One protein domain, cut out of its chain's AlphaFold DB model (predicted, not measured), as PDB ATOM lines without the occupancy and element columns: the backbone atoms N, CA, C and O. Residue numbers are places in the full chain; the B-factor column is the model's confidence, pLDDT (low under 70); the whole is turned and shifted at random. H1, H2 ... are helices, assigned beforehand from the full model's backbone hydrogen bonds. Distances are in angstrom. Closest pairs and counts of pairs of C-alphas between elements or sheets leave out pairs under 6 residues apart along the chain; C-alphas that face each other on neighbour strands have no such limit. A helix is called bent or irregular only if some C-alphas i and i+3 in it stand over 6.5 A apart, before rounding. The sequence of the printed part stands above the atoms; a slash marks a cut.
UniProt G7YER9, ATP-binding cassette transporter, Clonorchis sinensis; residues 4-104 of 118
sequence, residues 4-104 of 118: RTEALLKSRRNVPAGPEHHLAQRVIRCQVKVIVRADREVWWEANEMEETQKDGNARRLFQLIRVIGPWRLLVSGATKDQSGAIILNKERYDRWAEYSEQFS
ATOM      1  N   ARG A   4     311.619 241.700 367.365       75.50
ATOM      2  CA  ARG A   4     312.150 240.808 368.407       75.50
ATOM      3  C   ARG A   4     311.979 239.334 368.038       75.50
ATOM      4  O   ARG A   4     312.891 238.535 368.253       75.50
ATOM      5  N   THR A   5     310.820 238.969 367.497       75.44
ATOM      6  CA  THR A   5     310.503 237.602 367.064       75.44
ATOM      7  C   THR A   5     311.376 237.212 365.876       75.44
ATOM      8  O   THR A   5     311.923 236.108 365.842       75.44
ATOM      9  N   GLU A   6     311.582 238.140 364.940       79.44
ATOM     10  CA  GLU A   6     312.451 237.936 363.782       79.44
ATOM     11  C   GLU A   6     313.920 237.740 364.188       79.44
ATOM     12  O   GLU A   6     314.565 236.782 363.747       79.44
ATOM     13  N   ALA A   7     314.442 238.588 365.077       83.19
ATOM     14  CA  ALA A   7     315.807 238.477 365.588       83.19
ATOM     15  C   ALA A   7     316.054 237.130 366.290       83.19
ATOM     16  O   ALA A   7     317.091 236.493 366.092       83.19
ATOM     17  N   LEU A   8     315.080 236.651 367.066       80.44
ATOM     18  CA  LEU A   8     315.196 235.400 367.814       80.44
ATOM     19  C   LEU A   8     315.084 234.166 366.901       80.44
ATOM     20  O   LEU A   8     315.803 233.182 367.088       80.44
ATOM     21  N   LEU A   9     314.257 234.231 365.851       82.88
ATOM     22  CA  LEU A   9     314.207 233.211 364.798       82.88
ATOM     23  C   LEU A   9     315.507 233.151 363.982       82.88
ATOM     24  O   LEU A   9     315.958 232.051 363.654       82.88
ATOM     25  N   LYS A  10     316.129 234.300 363.687       84.31
ATOM     26  CA  LYS A  10     317.464 234.363 363.066       84.31
ATOM     27  C   LYS A  10     318.524 233.758 363.986       84.31
ATOM     28  O   LYS A  10     319.280 232.899 363.544       84.31
ATOM     29  N   SER A  11     318.519 234.108 365.274       78.44
ATOM     30  CA  SER A  11     319.433 233.544 366.277       78.44
ATOM     31  C   SER A  11     319.337 232.016 366.366       78.44
ATOM     32  O   SER A  11     320.365 231.342 366.363       78.44
ATOM     33  N   ARG A  12     318.122 231.443 366.328       79.38
ATOM     34  CA  ARG A  12     317.914 229.983 366.297       79.38
ATOM     35  C   ARG A  12     318.676 229.298 365.153       79.38
ATOM     36  O   ARG A  12     319.182 228.198 365.350       79.38
ATOM     37  N   ARG A  13     318.738 229.910 363.965       81.12
ATOM     38  CA  ARG A  13     319.419 229.330 362.788       81.12
ATOM     39  C   ARG A  13     320.937 229.256 362.957       81.12
ATOM     40  O   ARG A  13     321.564 228.441 362.294       81.12
ATOM     41  N   ASN A  14     321.494 230.057 363.863       81.62
ATOM     42  CA  ASN A  14     322.927 230.118 364.136       81.62
ATOM     43  C   ASN A  14     323.364 229.164 365.263       81.62
ATOM     44  O   ASN A  14     324.541 229.133 365.605       81.62
ATOM     45  N   VAL A  15     322.439 228.405 365.869       76.06
ATOM     46  CA  VAL A  15     322.775 227.469 366.950       76.06
ATOM     47  C   VAL A  15     323.353 226.183 366.348       76.06
ATOM     48  O   VAL A  15     322.640 225.508 365.600       76.06
ATOM     49  N   PRO A  16     324.602 225.807 366.680       77.25
ATOM     50  CA  PRO A  16     325.215 224.595 366.153       77.25
ATOM     51  C   PRO A  16     324.441 223.340 366.574       77.25
ATOM     52  O   PRO A  16     323.897 223.239 367.682       77.25
ATOM     53  N   ALA A  17     324.375 222.371 365.661       73.81
ATOM     54  CA  ALA A  17     323.781 221.069 365.915       73.81
ATOM     55  C   ALA A  17     324.790 220.189 366.667       73.81
ATOM     56  O   ALA A  17     325.871 219.920 366.156       73.81
ATOM     57  N   GLY A  18     324.450 219.745 367.878       78.75
ATOM     58  CA  GLY A  18     325.310 218.845 368.641       78.75
ATOM     59  C   GLY A  18     324.744 218.498 370.023       78.75
ATOM     60  O   GLY A  18     323.957 219.284 370.565       78.75
ATOM     61  N   PRO A  19     325.134 217.350 370.614       74.94
ATOM     62  CA  PRO A  19     324.669 216.921 371.938       74.94
ATOM     63  C   PRO A  19     325.024 217.928 373.042       74.94
ATOM     64  O   PRO A  19     324.232 218.164 373.952       74.94
ATOM     65  N   GLU A  20     326.175 218.586 372.904       82.31
ATOM     66  CA  GLU A  20     326.712 219.574 373.849       82.31
ATOM     67  C   GLU A  20     325.856 220.850 373.936       82.31
ATOM     68  O   GLU A  20     325.823 221.530 374.959       82.31
ATOM     69  N   HIS A  21     325.080 221.148 372.888       81.31
ATOM     70  CA  HIS A  21     324.253 222.355 372.792       81.31
ATOM     71  C   HIS A  21     322.768 222.104 373.080       81.31
ATOM     72  O   HIS A  21     321.948 223.021 372.971       81.31
ATOM     73  N   HIS A  22     322.392 220.884 373.473       84.31
ATOM     74  CA  HIS A  22     320.993 220.484 373.644       84.31
ATOM     75  C   HIS A  22     320.231 221.354 374.663       84.31
ATOM     76  O   HIS A  22     319.059 221.686 374.454       84.31
ATOM     77  N   LEU A  23     320.894 221.777 375.745       84.88
ATOM     78  CA  LEU A  23     320.301 222.664 376.752       84.88
ATOM     79  C   LEU A  23     320.019 224.062 376.181       84.88
ATOM     80  O   LEU A  23     318.898 224.558 376.311       84.88
ATOM     81  N   ALA A  24     320.985 224.656 375.476       82.62
ATOM     82  CA  ALA A  24     320.823 225.953 374.817       82.62
ATOM     83  C   ALA A  24     319.721 225.906 373.742       82.62
ATOM     84  O   ALA A  24     318.847 226.774 373.696       82.62
ATOM     85  N   GLN A  25     319.681 224.837 372.941       82.06
ATOM     86  CA  GLN A  25     318.622 224.606 371.957       82.06
ATOM     87  C   GLN A  25     317.237 224.477 372.609       82.06
ATOM     88  O   GLN A  25     316.255 225.003 372.078       82.06
ATOM     89  N   ARG A  26     317.134 223.805 373.767       86.12
ATOM     90  CA  ARG A  26     315.881 223.712 374.537       86.12
ATOM     91  C   ARG A  26     315.385 225.088 374.960       86.12
ATOM     92  O   ARG A  26     314.215 225.383 374.729       86.12
ATOM     93  N   VAL A  27     316.257 225.910 375.541       86.81
ATOM     94  CA  VAL A  27     315.904 227.254 376.021       86.81
ATOM     95  C   VAL A  27     315.425 228.132 374.866       86.81
ATOM     96  O   VAL A  27     314.330 228.688 374.935       86.81
ATOM     97  N   ILE A  28     316.176 228.169 373.762       83.56
ATOM     98  CA  ILE A  28     315.823 228.962 372.577       83.56
ATOM     99  C   ILE A  28     314.498 228.480 371.975       83.56
ATOM    100  O   ILE A  28     313.627 229.284 371.656       83.56
ATOM    101  N   ARG A  29     314.277 227.163 371.881       84.12
ATOM    102  CA  ARG A  29     313.008 226.600 371.392       84.12
ATOM    103  C   ARG A  29     311.821 226.979 372.280       84.12
ATOM    104  O   ARG A  29     310.751 227.291 371.756       84.12
ATOM    105  N   CYS A  30     311.990 226.962 373.602       87.69
ATOM    106  CA  CYS A  30     310.960 227.402 374.542       87.69
ATOM    107  C   CYS A  30     310.646 228.895 374.368       87.69
ATOM    108  O   CYS A  30     309.474 229.254 374.282       87.69
ATOM    109  N   GLN A  31     311.669 229.742 374.231       86.25
ATOM    110  CA  GLN A  31     311.502 231.181 374.005       86.25
ATOM    111  C   GLN A  31     310.792 231.485 372.681       86.25
ATOM    112  O   GLN A  31     309.809 232.223 372.678       86.25
ATOM    113  N   VAL A  32     311.217 230.860 371.573       84.12
ATOM    114  CA  VAL A  32     310.546 230.989 370.265       84.12
ATOM    115  C   VAL A  32     309.072 230.606 370.383       84.12
ATOM    116  O   VAL A  32     308.208 231.331 369.901       84.12
ATOM    117  N   LYS A  33     308.762 229.489 371.053       87.50
ATOM    118  CA  LYS A  33     307.381 229.011 371.197       87.50
ATOM    119  C   LYS A  33     306.500 229.995 371.969       87.50
ATOM    120  O   LYS A  33     305.344 230.167 371.600       87.50
ATOM    121  N   VAL A  34     307.025 230.616 373.024       87.12
ATOM    122  CA  VAL A  34     306.288 231.617 373.812       87.12
ATOM    123  C   VAL A  34     306.049 232.880 372.990       87.12
ATOM    124  O   VAL A  34     304.914 233.339 372.902       87.12
ATOM    125  N   ILE A  35     307.084 233.405 372.333       78.81
ATOM    126  CA  ILE A  35     306.985 234.669 371.596       78.81
ATOM    127  C   ILE A  35     306.094 234.525 370.359       78.81
ATOM    128  O   ILE A  35     305.248 235.374 370.121       78.81
ATOM    129  N   VAL A  36     306.202 233.421 369.612       80.44
ATOM    130  CA  VAL A  36     305.325 233.166 368.455       80.44
ATOM    131  C   VAL A  36     303.857 233.047 368.877       80.44
ATOM    132  O   VAL A  36     302.973 233.472 368.138       80.44
ATOM    133  N   ARG A  37     303.575 232.488 370.062       82.50
ATOM    134  CA  ARG A  37     302.208 232.440 370.603       82.50
ATOM    135  C   ARG A  37     301.694 233.831 370.953       82.50
ATOM    136  O   ARG A  37     300.603 234.171 370.514       82.50
ATOM    137  N   ALA A  38     302.498 234.630 371.651       81.00
ATOM    138  CA  ALA A  38     302.147 236.006 371.985       81.00
ATOM    139  C   ALA A  38     301.910 236.859 370.722       81.00
ATOM    140  O   ALA A  38     300.899 237.549 370.622       81.00
ATOM    141  N   ASP A  39     302.782 236.752 369.712       74.50
ATOM    142  CA  ASP A  39     302.623 237.457 368.433       74.50
ATOM    143  C   ASP A  39     301.352 237.023 367.689       74.50
ATOM    144  O   ASP A  39     300.684 237.850 367.069       74.50
ATOM    145  N   ARG A  40     300.995 235.734 367.754       80.81
ATOM    146  CA  ARG A  40     299.764 235.209 367.150       80.81
ATOM    147  C   ARG A  40     298.510 235.733 367.848       80.81
ATOM    148  O   ARG A  40     297.545 236.048 367.163       80.81
ATOM    149  N   GLU A  41     298.516 235.816 369.174       81.62
ATOM    150  CA  GLU A  41     297.405 236.384 369.947       81.62
ATOM    151  C   GLU A  41     297.215 237.867 369.618       81.62
ATOM    152  O   GLU A  41     296.102 238.282 369.315       81.62
ATOM    153  N   VAL A  42     298.306 238.640 369.563       78.12
ATOM    154  CA  VAL A  42     298.274 240.051 369.142       78.12
ATOM    155  C   VAL A  42     297.742 240.199 367.716       78.12
ATOM    156  O   VAL A  42     296.921 241.075 367.460       78.12
ATOM    157  N   TRP A  43     298.193 239.353 366.789       78.44
ATOM    158  CA  TRP A  43     297.728 239.393 365.405       78.44
ATOM    159  C   TRP A  43     296.236 239.062 365.282       78.44
ATOM    160  O   TRP A  43     295.518 239.770 364.582       78.44
ATOM    161  N   TRP A  44     295.759 238.031 365.984       74.62
ATOM    162  CA  TRP A  44     294.344 237.655 365.958       74.62
ATOM    163  C   TRP A  44     293.448 238.757 366.539       74.62
ATOM    164  O   TRP A  44     292.397 239.051 365.982       74.62
ATOM    165  N   GLU A  45     293.885 239.419 367.610       78.88
ATOM    166  CA  GLU A  45     293.148 240.542 368.201       78.88
ATOM    167  C   GLU A  45     293.103 241.771 367.285       78.88
ATOM    168  O   GLU A  45     292.066 242.421 367.177       78.88
ATOM    169  N   ALA A  46     294.204 242.067 366.587       75.00
ATOM    170  CA  ALA A  46     294.233 243.127 365.582       75.00
ATOM    171  C   ALA A  46     293.290 242.821 364.406       75.00
ATOM    172  O   ALA A  46     292.577 243.711 363.951       75.00
ATOM    173  N   ASN A  47     293.244 241.562 363.961       80.94
ATOM    174  CA  ASN A  47     292.333 241.119 362.911       80.94
ATOM    175  C   ASN A  47     290.860 241.234 363.348       80.94
ATOM    176  O   ASN A  47     290.044 241.777 362.613       80.94
ATOM    177  N   GLU A  48     290.513 240.798 364.564       83.94
ATOM    178  CA  GLU A  48     289.157 240.965 365.118       83.94
ATOM    179  C   GLU A  48     288.748 242.444 365.230       83.94
ATOM    180  O   GLU A  48     287.594 242.798 364.985       83.94
ATOM    181  N   MET A  49     289.681 243.334 365.576       79.94
ATOM    182  CA  MET A  49     289.426 244.777 365.582       79.94
ATOM    183  C   MET A  49     289.163 245.334 364.178       79.94
ATOM    184  O   MET A  49     288.261 246.153 364.012       79.94
ATOM    185  N   GLU A  50     289.921 244.899 363.172       80.00
ATOM    186  CA  GLU A  50     289.728 245.328 361.784       80.00
ATOM    187  C   GLU A  50     288.369 244.871 361.232       80.00
ATOM    188  O   GLU A  50     287.635 245.672 360.653       80.00
ATOM    189  N   GLU A  51     287.989 243.615 361.467       83.81
ATOM    190  CA  GLU A  51     286.698 243.082 361.019       83.81
ATOM    191  C   GLU A  51     285.523 243.752 361.747       83.81
ATOM    192  O   GLU A  51     284.566 244.195 361.116       83.81
ATOM    193  N   THR A  52     285.620 243.958 363.067       81.31
ATOM    194  CA  THR A  52     284.575 244.686 363.815       81.31
ATOM    195  C   THR A  52     284.446 246.151 363.402       81.31
ATOM    196  O   THR A  52     283.347 246.710 363.482       81.31
ATOM    197  N   GLN A  53     285.534 246.771 362.935       77.38
ATOM    198  CA  GLN A  53     285.499 248.095 362.326       77.38
ATOM    199  C   GLN A  53     284.773 248.070 360.972       77.38
ATOM    200  O   GLN A  53     283.939 248.945 360.736       77.38
ATOM    201  N   LYS A  54     285.064 247.093 360.100       81.19
ATOM    202  CA  LYS A  54     284.398 246.938 358.790       81.19
ATOM    203  C   LYS A  54     282.894 246.705 358.936       81.19
ATOM    204  O   LYS A  54     282.117 247.300 358.198       81.19
ATOM    205  N   ASP A  55     282.497 245.934 359.943       85.69
ATOM    206  CA  ASP A  55     281.093 245.661 360.268       85.69
ATOM    207  C   ASP A  55     280.370 246.855 360.922       85.69
ATOM    208  O   ASP A  55     279.171 246.785 361.200       85.69
ATOM    209  N   GLY A  56     281.078 247.949 361.226       83.62
ATOM    210  CA  GLY A  56     280.503 249.125 361.884       83.62
ATOM    211  C   GLY A  56     280.041 248.869 363.325       83.62
ATOM    212  O   GLY A  56     279.282 249.661 363.887       83.62
ATOM    213  N   ASN A  57     280.486 247.778 363.962       84.62
ATOM    214  CA  ASN A  57     280.064 247.410 365.312       84.62
ATOM    215  C   ASN A  57     280.869 248.170 366.379       84.62
ATOM    216  O   ASN A  57     281.769 247.630 367.033       84.62
ATOM    217  N   ALA A  58     280.499 249.436 366.587       77.81
ATOM    218  CA  ALA A  58     281.168 250.348 367.517       77.81
ATOM    219  C   ALA A  58     281.232 249.814 368.963       77.81
ATOM    220  O   ALA A  58     282.239 249.995 369.649       77.81
ATOM    221  N   ARG A  59     280.193 249.103 369.429       84.12
ATOM    222  CA  ARG A  59     280.143 248.548 370.792       84.12
ATOM    223  C   ARG A  59     281.186 247.448 371.002       84.12
ATOM    224  O   ARG A  59     281.869 247.452 372.027       84.12
ATOM    225  N   ARG A  60     281.311 246.511 370.056       83.88
ATOM    226  CA  ARG A  60     282.291 245.413 370.135       83.88
ATOM    227  C   ARG A  60     283.719 245.935 369.970       83.88
ATOM    228  O   ARG A  60     284.599 245.516 370.719       83.88
ATOM    229  N   LEU A  61     283.920 246.916 369.090       81.50
ATOM    230  CA  LEU A  61     285.204 247.599 368.938       81.50
ATOM    231  C   LEU A  61     285.636 248.289 370.246       81.50
ATOM    232  O   LEU A  61     286.766 248.111 370.691       81.50
ATOM    233  N   PHE A  62     284.727 248.997 370.927       76.75
ATOM    234  CA  PHE A  62     285.018 249.648 372.212       76.75
ATOM    235  C   PHE A  62     285.389 248.646 373.319       76.75
ATOM    236  O   PHE A  62     286.286 248.897 374.126       76.75
ATOM    237  N   GLN A  63     284.726 247.485 373.356       84.44
ATOM    238  CA  GLN A  63     285.053 246.413 374.302       84.44
ATOM    239  C   GLN A  63     286.452 245.841 374.054       84.44
ATOM    240  O   GLN A  63     287.221 245.707 375.004       84.44
ATOM    241  N   LEU A  64     286.802 245.572 372.793       79.38
ATOM    242  CA  LEU A  64     288.139 245.106 372.417       79.38
ATOM    243  C   LEU A  64     289.214 246.127 372.822       79.38
ATOM    244  O   LEU A  64     290.218 245.757 373.421       79.38
ATOM    245  N   ILE A  65     288.979 247.424 372.596       74.38
ATOM    246  CA  ILE A  65     289.915 248.494 372.986       74.38
ATOM    247  C   ILE A  65     290.095 248.571 374.507       74.38
ATOM    248  O   ILE A  65     291.219 248.741 374.980       74.38
ATOM    249  N   ARG A  66     289.020 248.410 375.290       76.25
ATOM    250  CA  ARG A  66     289.103 248.380 376.761       76.25
ATOM    251  C   ARG A  66     289.911 247.196 377.289       76.25
ATOM    252  O   ARG A  66     290.659 247.371 378.244       76.25
ATOM    253  N   VAL A  67     289.751 246.015 376.692       75.75
ATOM    254  CA  VAL A  67     290.452 244.788 377.109       75.75
ATOM    255  C   VAL A  67     291.930 244.836 376.723       75.75
ATOM    256  O   VAL A  67     292.794 244.482 377.521       75.75
ATOM    257  N   ILE A  68     292.229 245.316 375.515       69.38
ATOM    258  CA  ILE A  68     293.591 245.410 374.977       69.38
ATOM    259  C   ILE A  68     294.377 246.558 375.619       69.38
ATOM    260  O   ILE A  68     295.600 246.475 375.775       69.38
ATOM    261  N   GLY A  69     293.671 247.621 375.998       66.00
ATOM    262  CA  GLY A  69     294.244 248.868 376.470       66.00
ATOM    263  C   GLY A  69     294.904 249.665 375.336       66.00
ATOM    264  O   GLY A  69     295.315 249.117 374.308       66.00
ATOM    265  N   PRO A  70     295.081 250.984 375.504       57.78
ATOM    266  CA  PRO A  70     295.596 251.812 374.419       57.78
ATOM    267  C   PRO A  70     297.055 251.529 374.030       57.78
ATOM    268  O   PRO A  70     297.495 251.870 372.934       57.78
ATOM    269  N   TRP A  71     297.805 250.868 374.911       50.12
ATOM    270  CA  TRP A  71     299.225 250.570 374.736       50.12
ATOM    271  C   TRP A  71     299.510 249.451 373.723       50.12
ATOM    272  O   TRP A  71     300.597 249.417 373.155       50.12
ATOM    273  N   ARG A  72     298.547 248.561 373.442       55.59
ATOM    274  CA  ARG A  72     298.686 247.504 372.416       55.59
ATOM    275  C   ARG A  72     298.172 247.937 371.033       55.59
ATOM    276  O   ARG A  72     298.614 247.373 370.037       55.59
ATOM    277  N   LEU A  73     297.354 248.995 370.951       54.44
ATOM    278  CA  LEU A  73     296.952 249.642 369.686       54.44
ATOM    279  C   LEU A  73     298.111 250.359 368.973       54.44
ATOM    280  O   LEU A  73     298.079 250.547 367.758       54.44
ATOM    281  N   LEU A  74     299.166 250.710 369.712       52.56
ATOM    282  CA  LEU A  74     300.420 251.232 369.158       52.56
ATOM    283  C   LEU A  74     301.125 250.230 368.227       52.56
ATOM    284  O   LEU A  74     301.893 250.642 367.362       52.56
ATOM    285  N   VAL A  75     300.868 248.929 368.388       44.53
ATOM    286  CA  VAL A  75     301.556 247.862 367.644       44.53
ATOM    287  C   VAL A  75     300.834 247.498 366.342       44.53
ATOM    288  O   VAL A  75     301.491 247.067 365.397       44.53
ATOM    289  N   SER A  76     299.513 247.685 366.255       44.62
ATOM    290  CA  SER A  76     298.715 247.254 365.095       44.62
ATOM    291  C   SER A  76     298.415 248.352 364.066       44.62
ATOM    292  O   SER A  76     297.936 248.026 362.984       44.62
ATOM    293  N   GLY A  77     298.705 249.630 364.352       48.41
ATOM    294  CA  GLY A  77     298.276 250.735 363.479       48.41
ATOM    295  C   GLY A  77     299.124 252.009 363.500       48.41
ATOM    296  O   GLY A  77     298.614 253.068 363.142       48.41
ATOM    297  N   ALA A  78     300.390 251.948 363.920       46.78
ATOM    298  CA  ALA A  78     301.286 253.101 363.861       46.78
ATOM    299  C   ALA A  78     301.993 253.186 362.500       46.78
ATOM    300  O   ALA A  78     303.052 252.594 362.286       46.78
ATOM    301  N   THR A  79     301.425 253.953 361.571       49.31
ATOM    302  CA  THR A  79     302.167 254.436 360.403       49.31
ATOM    303  C   THR A  79     303.246 255.405 360.885       49.31
ATOM    304  O   THR A  79     302.934 256.452 361.455       49.31
ATOM    305  N   LYS A  80     304.519 255.049 360.687       51.88
ATOM    306  CA  LYS A  80     305.633 255.990 360.843       51.88
ATOM    307  C   LYS A  80     305.536 257.041 359.739       51.88
ATOM    308  O   LYS A  80     305.291 256.681 358.588       51.88
ATOM    309  N   ASP A  81     305.725 258.312 360.074       52.22
ATOM    310  CA  ASP A  81     305.991 259.309 359.037       52.22
ATOM    311  C   ASP A  81     307.382 259.116 358.421       52.22
ATOM    312  O   ASP A  81     308.186 258.281 358.842       52.22
ATOM    313  N   GLN A  82     307.669 259.934 357.414       56.44
ATOM    314  CA  GLN A  82     308.946 259.996 356.707       56.44
ATOM    315  C   GLN A  82     310.134 260.337 357.638       56.44
ATOM    316  O   GLN A  82     311.279 260.088 357.274       56.44
ATOM    317  N   SER A  83     309.872 260.859 358.844       63.12
ATOM    318  CA  SER A  83     310.851 261.146 359.906       63.12
ATOM    319  C   SER A  83     311.023 260.010 360.925       63.12
ATOM    320  O   SER A  83     311.826 260.126 361.850       63.12
ATOM    321  N   GLY A  84     310.308 258.892 360.768       45.22
ATOM    322  CA  GLY A  84     310.379 257.747 361.677       45.22
ATOM    323  C   GLY A  84     309.659 257.961 363.010       45.22
ATOM    324  O   GLY A  84     309.710 257.070 363.866       45.22
ATOM    325  N   ALA A  85     308.968 259.090 363.183       43.50
ATOM    326  CA  ALA A  85     308.134 259.346 364.343       43.50
ATOM    327  C   ALA A  85     306.844 258.527 364.223       43.50
ATOM    328  O   ALA A  85     306.223 258.425 363.161       43.50
ATOM    329  N   ILE A  86     306.450 257.891 365.328       50.66
ATOM    330  CA  ILE A  86     305.175 257.183 365.425       50.66
ATOM    331  C   ILE A  86     304.088 258.261 365.381       50.66
ATOM    332  O   ILE A  86     303.849 258.914 366.397       50.66
ATOM    333  N   ILE A  87     303.434 258.463 364.229       50.88
ATOM    334  CA  ILE A  87     302.226 259.290 364.180       50.88
ATOM    335  C   ILE A  87     301.127 258.492 364.876       50.88
ATOM    336  O   ILE A  87     300.352 257.758 364.259       50.88
ATOM    337  N   LEU A  88     301.048 258.624 366.196       53.72
ATOM    338  CA  LEU A  88     299.796 258.380 366.879       53.72
ATOM    339  C   LEU A  88     298.884 259.528 366.448       53.72
ATOM    340  O   LEU A  88     299.149 260.680 366.786       53.72
ATOM    341  N   ASN A  89     297.867 259.244 365.633       52.81
ATOM    342  CA  ASN A  89     296.912 260.268 365.226       52.81
ATOM    343  C   ASN A  89     296.203 260.788 366.494       52.81
ATOM    344  O   ASN A  89     295.268 260.162 366.994       52.81
ATOM    345  N   LYS A  90     296.698 261.913 367.025       48.00
ATOM    346  CA  LYS A  90     296.188 262.606 368.214       48.00
ATOM    347  C   LYS A  90     294.700 262.920 368.060       48.00
ATOM    348  O   LYS A  90     293.913 262.631 368.948       48.00
ATOM    349  N   GLU A  91     294.314 263.333 366.858       52.59
ATOM    350  CA  GLU A  91     292.937 263.600 366.450       52.59
ATOM    351  C   GLU A  91     292.037 262.357 366.537       52.59
ATOM    352  O   GLU A  91     290.840 262.473 366.762       52.59
ATOM    353  N   ARG A  92     292.587 261.147 366.365       55.84
ATOM    354  CA  ARG A  92     291.843 259.893 366.550       55.84
ATOM    355  C   ARG A  92     291.565 259.672 368.032       55.84
ATOM    356  O   ARG A  92     290.451 259.311 368.374       55.84
ATOM    357  N   TYR A  93     292.556 259.902 368.890       52.28
ATOM    358  CA  TYR A  93     292.430 259.770 370.342       52.28
ATOM    359  C   TYR A  93     291.473 260.805 370.941       52.28
ATOM    360  O   TYR A  93     290.624 260.438 371.747       52.28
ATOM    361  N   ASP A  94     291.561 262.057 370.491       58.28
ATOM    362  CA  ASP A  94     290.666 263.142 370.908       58.28
ATOM    363  C   ASP A  94     289.216 262.838 370.481       58.28
ATOM    364  O   ASP A  94     288.290 262.917 371.284       58.28
ATOM    365  N   ARG A  95     289.021 262.329 369.256       58.78
ATOM    366  CA  ARG A  95     287.708 261.877 368.760       58.78
ATOM    367  C   ARG A  95     287.194 260.641 369.511       58.78
ATOM    368  O   ARG A  95     285.995 260.505 369.726       58.78
ATOM    369  N   TRP A  96     288.083 259.737 369.937       53.38
ATOM    370  CA  TRP A  96     287.740 258.606 370.812       53.38
ATOM    371  C   TRP A  96     287.339 259.061 372.222       53.38
ATOM    372  O   TRP A  96     286.439 258.454 372.802       53.38
ATOM    373  N   ALA A  97     287.975 260.103 372.764       54.56
ATOM    374  CA  ALA A  97     287.605 260.691 374.050       54.56
ATOM    375  C   ALA A  97     286.187 261.285 373.987       54.56
ATOM    376  O   ALA A  97     285.356 260.915 374.820       54.56
ATOM    377  N   GLU A  98     285.877 262.056 372.936       57.94
ATOM    378  CA  GLU A  98     284.528 262.587 372.664       57.94
ATOM    379  C   GLU A  98     283.474 261.475 372.511       57.94
ATOM    380  O   GLU A  98     282.403 261.538 373.119       57.94
ATOM    381  N   TYR A  99     283.777 260.404 371.763       53.53
ATOM    382  CA  TYR A  99     282.879 259.246 371.653       53.53
ATOM    383  C   TYR A  99     282.662 258.543 373.000       53.53
ATOM    384  O   TYR A  99     281.568 258.046 373.270       53.53
ATOM    385  N   SER A 100     283.686 258.476 373.855       50.06
ATOM    386  CA  SER A 100     283.562 257.842 375.172       50.06
ATOM    387  C   SER A 100     282.687 258.659 376.127       50.06
ATOM    388  O   SER A 100     281.925 258.072 376.896       50.06
ATOM    389  N   GLU A 101     282.731 259.990 376.026       59.75
ATOM    390  CA  GLU A 101     281.860 260.890 376.787       59.75
ATOM    391  C   GLU A 101     280.401 260.785 376.322       59.75
ATOM    392  O   GLU A 101     279.502 260.717 377.158       59.75
ATOM    393  N   GLN A 102     280.144 260.630 375.018       57.09
ATOM    394  CA  GLN A 102     278.791 260.412 374.479       57.09
ATOM    395  C   GLN A 102     278.097 259.138 374.995       57.09
ATOM    396  O   GLN A 102     276.871 259.111 375.106       57.09
ATOM    397  N   PHE A 103     278.853 258.080 375.301       40.34
ATOM    398  CA  PHE A 103     278.327 256.825 375.862       40.34
ATOM    399  C   PHE A 103     278.455 256.736 377.389       40.34
ATOM    400  O   PHE A 103     278.026 255.744 377.992       40.34
ATOM    401  N   SER A 104     279.034 257.754 378.028       48.12
ATOM    402  CA  SER A 104     278.991 257.890 379.476       48.12
ATOM    403  C   SER A 104     277.590 258.363 379.870       48.12
ATOM    404  O   SER A 104     277.164 259.474 379.569       48.12
TER     405      SER A 104
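What this domain is: This is residues 4 to 104 of the 118 residues of the protein "ATP-binding cassette transporter" of Clonorchis sinensis (UniProt G7YER9). One long helix, H2, makes the length of the model, and the chain folds back on it at both ends: H1 packs beside residues 25 to 39 of H2, and H3 packs beside residues 45 to 53. Short H4 comes near H2 crosswise, and a long loop, residues 77 to 89, leads to H5, which is set off from the other helices. The 101 printed residues hold five named helices, H1 to H5 in order, and no named strand; the class is all helix. The whole is only just extended, close to loose, with a radius of gyration of the C-alphas of 19.3 A and spans of 63 by 33 by 21 A.

How they stand to each other: H2, residues 19 to 54, has a kink of 28 degrees near residue 26 and is irregular: C-alphas 20 and 23 are 7.7 A apart. H1, residues 4 to 13, touches H2 in a helical hairpin, opposite ways at a shallow tilt of 34 degrees, only just short of steep; the closest C-alphas, of Thr 5 and Ile 35, are 6.4 A apart. H3, residues 58 to 68, touches H2 in another helical hairpin, opposite ways at a shallow tilt of 24 degrees, the closest C-alphas being those of Thr 52 and Leu 61, 5.9 A. H4, residues 70 to 76, is close to H2 but not clearly touching, about perpendicular at 80 degrees; the closest C-alphas, of Ala 46 and Ser 76, are 6.1 A apart. H5, residues 90 to 102, is apart from H1, H2, H3 and H4. Every O i to N i+4 pair is within hydrogen-bond range in H3 and H5, against 5 of 6 in H1, 30 of 32 in H2 and 0 of 3 in H4, where 2 of 4 O i to N i+3 pairs are.

Where its parts are: H2 measures 51.9 A from C-alpha 19 at (324.669, 216.921, 371.938) to C-alpha 54; H1 14.7 A, H3 15.3 A, H4 10.8 A and H5 18.6 A, ending at C-alpha 102, (278.791, 260.412, 374.479).

The domain as a whole: The C-alphas farthest apart, of Pro 19 and Gln 102, are 63.3 A apart. The printed part has no cut; the link H4 to H5 is long. Residues 68 to 104 have pLDDT under 70.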